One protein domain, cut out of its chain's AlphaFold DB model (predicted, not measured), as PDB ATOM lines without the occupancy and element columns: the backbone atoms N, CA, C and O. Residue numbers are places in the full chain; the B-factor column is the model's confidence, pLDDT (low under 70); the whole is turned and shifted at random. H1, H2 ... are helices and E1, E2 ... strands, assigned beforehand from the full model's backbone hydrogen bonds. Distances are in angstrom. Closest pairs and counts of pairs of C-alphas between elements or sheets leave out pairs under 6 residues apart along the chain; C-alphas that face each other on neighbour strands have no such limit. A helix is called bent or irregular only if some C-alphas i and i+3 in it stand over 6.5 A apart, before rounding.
ATOM      1  N   SER A  19      17.820  43.988 -15.368       75.56
ATOM      2  CA  SER A  19      16.387  43.724 -15.210       75.56
ATOM      3  C   SER A  19      15.869  44.146 -13.834       75.56
ATOM      4  O   SER A  19      14.756  44.654 -13.716       75.56
ATOM      5  N   SER A  20      16.675  43.991 -12.777       74.50
ATOM      6  CA  SER A  20      16.319  44.468 -11.435       74.50
ATOM      7  C   SER A  20      17.531  44.719 -10.546       74.50
ATOM      8  O   SER A  20      18.519  43.986 -10.620       74.50
ATOM      9  N   ILE A  21      17.392  45.685  -9.638       70.62
ATOM     10  CA  ILE A  21      18.321  45.950  -8.537       70.62
ATOM     11  C   ILE A  21      17.570  45.709  -7.228       70.62
ATOM     12  O   ILE A  21      16.566  46.375  -6.973       70.62
ATOM     13  N   THR A  22      18.040  44.777  -6.401       74.25
ATOM     14  CA  THR A  22      17.471  44.510  -5.073       74.25
ATOM     15  C   THR A  22      18.544  44.560  -3.997       74.25
ATOM     16  O   THR A  22      19.711  44.255  -4.231       74.25
ATOM     17  N   VAL A  23      18.144  44.972  -2.798       72.06
ATOM     18  CA  VAL A  23      19.021  45.044  -1.630       72.06
ATOM     19  C   VAL A  23      18.521  44.025  -0.617       72.06
ATOM     20  O   VAL A  23      17.346  44.037  -0.255       72.06
ATOM     21  N   HIS A  24      19.406  43.129  -0.191       75.62
ATOM     22  CA  HIS A  24      19.097  42.083   0.775       75.62
ATOM     23  C   HIS A  24      19.958  42.254   2.019       75.62
ATOM     24  O   HIS A  24      21.185  42.303   1.932       75.62
ATOM     25  N   GLU A  25      19.317  42.318   3.177       75.81
ATOM     26  CA  GLU A  25      19.997  42.264   4.465       75.81
ATOM     27  C   GLU A  25      20.549  40.853   4.697       75.81
ATOM     28  O   GLU A  25      19.893  39.854   4.389       75.81
ATOM     29  N   TYR A  26      21.774  40.765   5.212       72.62
ATOM     30  CA  TYR A  26      22.419  39.498   5.525       72.62
ATOM     31  C   TYR A  26      22.631  39.358   7.031       72.62
ATOM     32  O   TYR A  26      23.236  40.208   7.694       72.62
ATOM     33  N   HIS A  27      22.142  38.237   7.552       67.12
ATOM     34  CA  HIS A  27      22.322  37.830   8.937       67.12
ATOM     35  C   HIS A  27      23.450  36.805   9.013       67.12
ATOM     36  O   HIS A  27      23.490  35.842   8.250       67.12
ATOM     37  N   SER A  28      24.362  37.003   9.959       60.03
ATOM     38  CA  SER A  28      25.494  36.103  10.194       60.03
ATOM     39  C   SER A  28      25.071  34.783  10.852       60.03
ATOM     40  O   SER A  28      25.789  33.789  10.747       60.03
ATOM     41  N   LEU A  29      23.906  34.751  11.510       65.69
ATOM     42  CA  LEU A  29      23.332  33.538  12.087       65.69
ATOM     43  C   LEU A  29      22.306  32.898  11.130       65.69
ATOM     44  O   LEU A  29      21.467  33.607  10.569       65.69
ATOM     45  N   PRO A  30      22.323  31.560  10.967       63.88
ATOM     46  CA  PRO A  30      21.447  30.845  10.032       63.88
ATOM     47  C   PRO A  30      19.964  30.869  10.427       63.88
ATOM     48  O   PRO A  30      19.108  30.565   9.602       63.88
ATOM     49  N   ASP A  31      19.647  31.228  11.671       75.25
ATOM     50  CA  ASP A  31      18.280  31.406  12.161       75.25
ATOM     51  C   ASP A  31      17.753  32.842  11.977       75.25
ATOM     52  O   ASP A  31      16.632  33.140  12.390       75.25
ATOM     53  N   GLY A  32      18.554  33.734  11.379       64.50
ATOM     54  CA  GLY A  32      18.202  35.136  11.157       64.50
ATOM     55  C   GLY A  32      18.080  35.960  12.440       64.50
ATOM     56  O   GLY A  32      17.596  37.090  12.395       64.50
ATOM     57  N   LYS A  33      18.483  35.429  13.604       64.50
ATOM     58  CA  LYS A  33      18.406  36.177  14.861       64.50
ATOM     59  C   LYS A  33      19.565  37.167  14.970       64.50
ATOM     60  O   LYS A  33      20.706  36.849  14.660       64.50
ATOM     61  N   GLY A  34      19.266  38.367  15.463       64.62
ATOM     62  CA  GLY A  34      20.232  39.462  15.598       64.62
ATOM     63  C   GLY A  34      20.131  40.492  14.474       64.62
ATOM     64  O   GLY A  34      19.449  40.278  13.473       64.62
ATOM     65  N   LEU A  35      20.779  41.643  14.669       65.69
ATOM     66  CA  LEU A  35      20.794  42.714  13.673       65.69
ATOM     67  C   LEU A  35      21.606  42.280  12.438       65.69
ATOM     68  O   LEU A  35      22.643  41.633  12.611       65.69
ATOM     69  N   PRO A  36      21.176  42.643  11.218       68.12
ATOM     70  CA  PRO A  36      21.965  42.424  10.014       68.12
ATOM     71  C   PRO A  36      23.347  43.060  10.161       68.12
ATOM     72  O   PRO A  36      23.470  44.222  10.550       68.12
ATOM     73  N   THR A  37      24.390  42.299   9.853       69.94
ATOM     74  CA  THR A  37      25.777  42.788   9.910       69.94
ATOM     75  C   THR A  37      26.289  43.222   8.546       69.94
ATOM     76  O   THR A  37      27.288  43.928   8.461       69.94
ATOM     77  N   GLU A  38      25.630  42.781   7.475       73.12
ATOM     78  CA  GLU A  38      26.041  43.033   6.100       73.12
ATOM     79  C   GLU A  38      24.812  43.244   5.220       73.12
ATOM     80  O   GLU A  38      23.693  42.850   5.560       73.12
ATOM     81  N   VAL A  39      25.031  43.864   4.067       71.81
ATOM     82  CA  VAL A  39      23.984  44.086   3.076       71.81
ATOM     83  C   VAL A  39      24.513  43.703   1.700       71.81
ATOM     84  O   VAL A  39      25.668  43.976   1.362       71.81
ATOM     85  N   HIS A  40      23.686  43.035   0.904       75.88
ATOM     86  CA  HIS A  40      24.026  42.579  -0.437       75.88
ATOM     87  C   HIS A  40      23.225  43.350  -1.483       75.88
ATOM     88  O   HIS A  40      21.995  43.356  -1.445       75.88
ATOM     89  N   LEU A  41      23.923  43.927  -2.458       77.25
ATOM     90  CA  LEU A  41      23.323  44.424  -3.690       77.25
ATOM     91  C   LEU A  41      23.237  43.272  -4.688       77.25
ATOM     92  O   LEU A  41      24.260  42.684  -5.040       77.25
ATOM     93  N   TRP A  42      22.029  42.957  -5.130       78.06
ATOM     94  CA  TRP A  42      21.745  41.929  -6.120       78.06
ATOM     95  C   TRP A  42      21.316  42.591  -7.422       78.06
ATOM     96  O   TRP A  42      20.358  43.366  -7.459       78.06
ATOM     97  N   LEU A  43      22.033  42.273  -8.493       78.12
ATOM     98  CA  LEU A  43      21.747  42.740  -9.840       78.12
ATOM     99  C   LEU A  43      21.344  41.536 -10.684       78.12
ATOM    100  O   LEU A  43      22.123  40.595 -10.857       78.12
ATOM    101  N   LYS A  44      20.120  41.572 -11.211       78.12
ATOM    102  CA  LYS A  44      19.691  40.637 -12.251       78.12
ATOM    103  C   LYS A  44      19.955  41.257 -13.611       78.12
ATOM    104  O   LYS A  44      19.665  42.434 -13.828       78.12
ATOM    105  N   ILE A  45      20.515  40.451 -14.499       78.75
ATOM    106  CA  ILE A  45      20.926  40.846 -15.841       78.75
ATOM    107  C   ILE A  45      20.045  40.090 -16.839       78.75
ATOM    108  O   ILE A  45      19.849  38.882 -16.684       78.75
ATOM    109  N   GLU A  46      19.501  40.778 -17.842       75.31
ATOM    110  CA  GLU A  46      18.748  40.122 -18.918       75.31
ATOM    111  C   GLU A  46      19.642  39.122 -19.667       75.31
ATOM    112  O   GLU A  46      20.758  39.449 -20.072       75.31
ATOM    113  N   GLY A  47      19.161  37.888 -19.835       73.69
ATOM    114  CA  GLY A  47      19.909  36.801 -20.483       73.69
ATOM    115  C   GLY A  47      20.870  36.023 -19.571       73.69
ATOM    116  O   GLY A  47      21.414  35.012 -20.007       73.69
ATOM    117  N   ALA A  48      21.046  36.436 -18.312       77.38
ATOM    118  CA  ALA A  48      21.839  35.727 -17.297       77.38
ATOM    119  C   ALA A  48      21.103  35.657 -15.945       77.38
ATOM    120  O   ALA A  48      21.694  35.784 -14.874       77.38
ATOM    121  N   GLU A  49      19.783  35.471 -15.996       71.62
ATOM    122  CA  GLU A  49      18.880  35.541 -14.839       71.62
ATOM    123  C   GLU A  49      19.207  34.505 -13.751       71.62
ATOM    124  O   GLU A  49      19.012  34.776 -12.563       71.62
ATOM    125  N   ASP A  50      19.770  33.364 -14.154       75.00
ATOM    126  CA  ASP A  50      20.164  32.260 -13.274       75.00
ATOM    127  C   ASP A  50      21.486  32.514 -12.527       75.00
ATOM    128  O   ASP A  50      21.830  31.778 -11.603       75.00
ATOM    129  N   THR A  51      22.247  33.547 -12.910       70.81
ATOM    130  CA  THR A  51      23.536  33.900 -12.289       70.81
ATOM    131  C   THR A  51      23.523  35.365 -11.844       70.81
ATOM    132  O   THR A  51      24.118  36.223 -12.499       70.81
ATOM    133  N   PRO A  52      22.829  35.692 -10.737       68.19
ATOM    134  CA  PRO A  52      22.754  37.064 -10.257       68.19
ATOM    135  C   PRO A  52      24.136  37.563  -9.829       68.19
ATOM    136  O   PRO A  52      24.895  36.861  -9.156       68.19
ATOM    137  N   PHE A  53      24.446  38.810 -10.177       74.56
ATOM    138  CA  PHE A  53      25.655  39.465  -9.697       74.56
ATOM    139  C   PHE A  53      25.391  40.014  -8.294       74.56
ATOM    140  O   PHE A  53      24.501  40.846  -8.105       74.56
ATOM    141  N   ALA A  54      26.147  39.534  -7.307       73.12
ATOM    142  CA  ALA A  54      26.008  39.946  -5.915       73.12
ATOM    143  C   ALA A  54      27.255  40.706  -5.448       73.12
ATOM    144  O   ALA A  54      28.368  40.185  -5.507       73.12
ATOM    145  N   ILE A  55      27.060  41.920  -4.932       77.44
ATOM    146  CA  ILE A  55      28.109  42.713  -4.283       77.44
ATOM    147  C   ILE A  55      27.786  42.812  -2.794       77.44
ATOM    148  O   ILE A  55      26.681  43.206  -2.419       77.44
ATOM    149  N   ARG A  56      28.750  42.465  -1.939       76.56
ATOM    150  CA  ARG A  56      28.611  42.520  -0.480       76.56
ATOM    151  C   ARG A  56      29.192  43.811   0.084       76.56
ATOM    152  O   ARG A  56      30.297  44.204  -0.279       76.56
ATOM    153  N   PHE A  57      28.470  44.412   1.023       76.06
ATOM    154  CA  PHE A  57      28.876  45.610   1.744       76.06
ATOM    155  C   PHE A  57      28.800  45.369   3.249       76.06
ATOM    156  O   PHE A  57      27.820  44.828   3.760       76.06
ATOM    157  N   HIS A  58      29.816  45.838   3.968       71.38
ATOM    158  CA  HIS A  58      29.862  45.773   5.432       71.38
ATOM    159  C   HIS A  58      28.949  46.804   6.120       71.38
ATOM    160  O   HIS A  58      28.793  46.770   7.334       71.38
ATOM    161  N   ASN A  59      28.379  47.760   5.376       72.19
ATOM    162  CA  ASN A  59      27.507  48.806   5.915       72.19
ATOM    163  C   ASN A  59      26.457  49.223   4.864       72.19
ATOM    164  O   ASN A  59      26.850  49.479   3.719       72.19
ATOM    165  N   PRO A  60      25.168  49.362   5.240       68.75
ATOM    166  CA  PRO A  60      24.108  49.894   4.376       68.75
ATOM    167  C   PRO A  60      24.463  51.204   3.656       68.75
ATOM    168  O   PRO A  60      24.169  51.356   2.474       68.75
ATOM    169  N   ARG A  61      25.170  52.126   4.328       74.38
ATOM    170  CA  ARG A  61      25.526  53.444   3.771       74.38
ATOM    171  C   ARG A  61      26.312  53.352   2.458       74.38
ATOM    172  O   ARG A  61      26.130  54.189   1.581       74.38
ATOM    173  N   GLY A  62      27.165  52.337   2.311       74.31
ATOM    174  CA  GLY A  62      27.949  52.147   1.088       74.31
ATOM    175  C   GLY A  62      27.087  51.787  -0.127       74.31
ATOM    176  O   GLY A  62      27.429  52.153  -1.250       74.31
ATOM    177  N   ILE A  63      25.951  51.118   0.093       77.19
ATOM    178  CA  ILE A  63      24.994  50.796  -0.972       77.19
ATOM    179  C   ILE A  63      24.253  52.053  -1.411       77.19
ATOM    180  O   ILE A  63      24.148  52.297  -2.611       77.19
ATOM    181  N   ASP A  64      23.788  52.868  -0.466       71.62
ATOM    182  CA  ASP A  64      23.081  54.112  -0.780       71.62
ATOM    183  C   ASP A  64      23.960  55.060  -1.602       71.62
ATOM    184  O   ASP A  64      23.526  55.582  -2.631       71.62
ATOM    185  N   GLU A  65      25.224  55.234  -1.202       78.88
ATOM    186  CA  GLU A  65      26.196  56.054  -1.932       78.88
ATOM    187  C   GLU A  65      26.425  55.527  -3.360       78.88
ATOM    188  O   GLU A  65      26.427  56.311  -4.314       78.88
ATOM    189  N   LEU A  66      26.530  54.204  -3.535       79.25
ATOM    190  CA  LEU A  66      26.664  53.579  -4.852       79.25
ATOM    191  C   LEU A  66      25.409  53.771  -5.717       79.25
ATOM    192  O   LEU A  66      25.523  54.155  -6.881       79.25
ATOM    193  N   ILE A  67      24.213  53.533  -5.171       77.62
ATOM    194  CA  ILE A  67      22.947  53.693  -5.902       77.62
ATOM    195  C   ILE A  67      22.773  55.148  -6.346       77.62
ATOM    196  O   ILE A  67      22.446  55.405  -7.508       77.62
ATOM    197  N   VAL A  68      23.035  56.111  -5.458       78.00
ATOM    198  CA  VAL A  68      22.967  57.544  -5.779       78.00
ATOM    199  C   VAL A  68      23.972  57.910  -6.868       78.00
ATOM    200  O   VAL A  68      23.613  58.625  -7.810       78.00
ATOM    201  N   ALA A  69      25.208  57.408  -6.789       76.81
ATOM    202  CA  ALA A  69      26.222  57.636  -7.813       76.81
ATOM    203  C   ALA A  69      25.783  57.087  -9.179       76.81
ATOM    204  O   ALA A  69      25.845  57.811 -10.174       76.81
ATOM    205  N   LEU A  70      25.260  55.857  -9.231       75.06
ATOM    206  CA  LEU A  70      24.764  55.234 -10.462       75.06
ATOM    207  C   LEU A  70      23.592  56.015 -11.070       75.06
ATOM    208  O   LEU A  70      23.590  56.295 -12.269       75.06
ATOM    209  N   MET A  71      22.619  56.425 -10.252       73.25
ATOM    210  CA  MET A  71      21.475  57.231 -10.699       73.25
ATOM    211  C   MET A  71      21.905  58.606 -11.222       73.25
ATOM    212  O   MET A  71      21.403  59.068 -12.250       73.25
ATOM    213  N   THR A  72      22.860  59.243 -10.543       73.69
ATOM    214  CA  THR A  72      23.422  60.540 -10.947       73.69
ATOM    215  C   THR A  72      24.165  60.421 -12.271       73.69
ATOM    216  O   THR A  72      23.956  61.232 -13.173       73.69
ATOM    217  N   HIS A  73      24.987  59.382 -12.427       72.31
ATOM    218  CA  HIS A  73      25.749  59.148 -13.648       72.31
ATOM    219  C   HIS A  73      24.837  58.816 -14.831       72.31
ATOM    220  O   HIS A  73      24.991  59.392 -15.904       72.31
ATOM    221  N   ARG A  74      23.809  57.981 -14.617       68.69
ATOM    222  CA  ARG A  74      22.776  57.693 -15.623       68.69
ATOM    223  C   ARG A  74      22.140  58.979 -16.156       68.69
ATOM    224  O   ARG A  74      22.003  59.134 -17.365       68.69
ATOM    225  N   LYS A  75      21.765  59.899 -15.261       62.72
ATOM    226  CA  LYS A  75      21.178  61.190 -15.640       62.72
ATOM    227  C   LYS A  75      22.172  62.085 -16.386       62.72
ATOM    228  O   LYS A  75      21.767  62.791 -17.292       62.72
ATOM    229  N   ALA A  76      23.451  62.067 -16.018       63.28
ATOM    230  CA  ALA A  76      24.470  62.887 -16.672       63.28
ATOM    231  C   ALA A  76      24.840  62.393 -18.082       63.28
ATOM    232  O   ALA A  76      25.214  63.201 -18.927       63.28
ATOM    233  N   VAL A  77      24.761  61.081 -18.328       57.41
ATOM    234  CA  VAL A  77      25.149  60.464 -19.608       57.41
ATOM    235  C   VAL A  77      23.975  60.366 -20.591       57.41
ATOM    236  O   VAL A  77      24.179  60.530 -21.791       57.41
ATOM    237  N   TRP A  78      22.758  60.101 -20.106       50.47
ATOM    238  CA  TRP A  78      21.585  59.832 -20.955       50.47
ATOM    239  C   TRP A  78      20.380  60.753 -20.706       50.47
ATOM    240  O   TRP A  78      19.336  60.542 -21.325       50.47
ATOM    241  N   GLY A  79      20.476  61.694 -19.763       43.59
ATOM    242  CA  GLY A  79      19.397  62.621 -19.397       43.59
ATOM    243  C   GLY A  79      19.472  63.975 -20.082       43.59
ATOM    244  O   GLY A  79      20.528  64.309 -20.658       43.59
TER     245      GLY A  79
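AT A GLANCE: This is residues 19 to 79 of the 79 residues of an uncharacterized protein of marine sediment metagenome (UniProt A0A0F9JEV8). A small antiparallel sheet of three strands, E1, E2 and E3, has one long helix, H1, over one of its faces, and its other face is bare. H1 packs on the sheet with its first residues, 60 to 67, while residues 68 to 79, of which 68 to 78 belong to H1, stick out free; at the other end of the longest axis is the loop of residues 27 to 37, which joins E1 to E2. The printed part has 61 residues, with three named strands and one named helix in the order E1, E2, E3, H1; the sheet's order is E1, E2, E3, and the class is mixed, helices and strands. The whole is loose, with a radius of gyration of the C-alphas of 13.9 A, and its outline is flat, spanning 44 by 28 by 11 A.

IN THESE COORDINATES: The printed part opens with E1, residues 19 to 26, which is 22.0 A from first to last C-alpha and begins at C-alpha 19, (16.387, 43.724, -15.210). After residues 27 to 37 comes E2, residues 38 to 45, 22.6 A long, which begins at C-alpha 38, (26.041, 43.033, 6.100). E3, residues 53 to 57, is shorter, at 13.4 A. H1, residues 60 to 78, measures 27.3 A and ends at C-alpha 78, (21.585, 59.832, -20.955). H1 is not bent.

HOW THE PARTS SIT: E1, E2 and E3 form a meander, each strand the antiparallel neighbour of the one before. E1 and E2 are a hairpin, with 162 degrees between their N-to-C directions. Across this pair N 22 and O 42 are 2.9 A apart and N 40 and O 24 are 2.8 A apart, both within hydrogen-bond range. E2 and E3 are a hairpin too, with 160 degrees between their directions. Here N 41 and O 55, and also N 55 and O 41, are 2.9 A apart, within hydrogen-bond range. E1 and E3 are the edge strands, and E2 is the inner one. The C-alphas of the sheet lie up to 3.9 A off the best plane through them, only just under 4 A. H1 is on the sheet, at a height over the sheet of 11.5 A, and together they make two layers, with the helix on one face of the sheet. H1 lies over E2 and only just over E3, on which 3 of its 19 C-alphas fall. On the local plane the lines of H1 and E2 stand at 8 degrees, and H1 runs along the strands. The closest C-alphas of E2 and H1 are those of Val 39 and Pro 60, 6.0 A apart. Those of E3 and H1 are the C-alphas of Phe 57 and Ile 63, 7.0 A apart. E1 and H1 are near each other, with 6 pairs of C-alphas within 10 A. In H1 every O i to N i+4 pair is within hydrogen-bond range.

THE WHOLE: The two C-alphas farthest apart are those of Asp 31 and Gly 79, at 44.4 A. Without the stretch that stands free, the body has 49 residues and spans 36 by 26 by 11 A, with a radius of gyration of 12.0 A. The link from E1 to E2 is long, with 11 residues; that from E2 to E3 is short, with 7; that from E3 to H1 is tight, with 2. The printed part has no cut, and Gly 79 is the chain's last residue. The mean pLDDT of the printed part is 71.5. In this predicted model 18 printed residues are under 70: residues 27 to 30, 32 to 37, 52, 60 and 74 to 79.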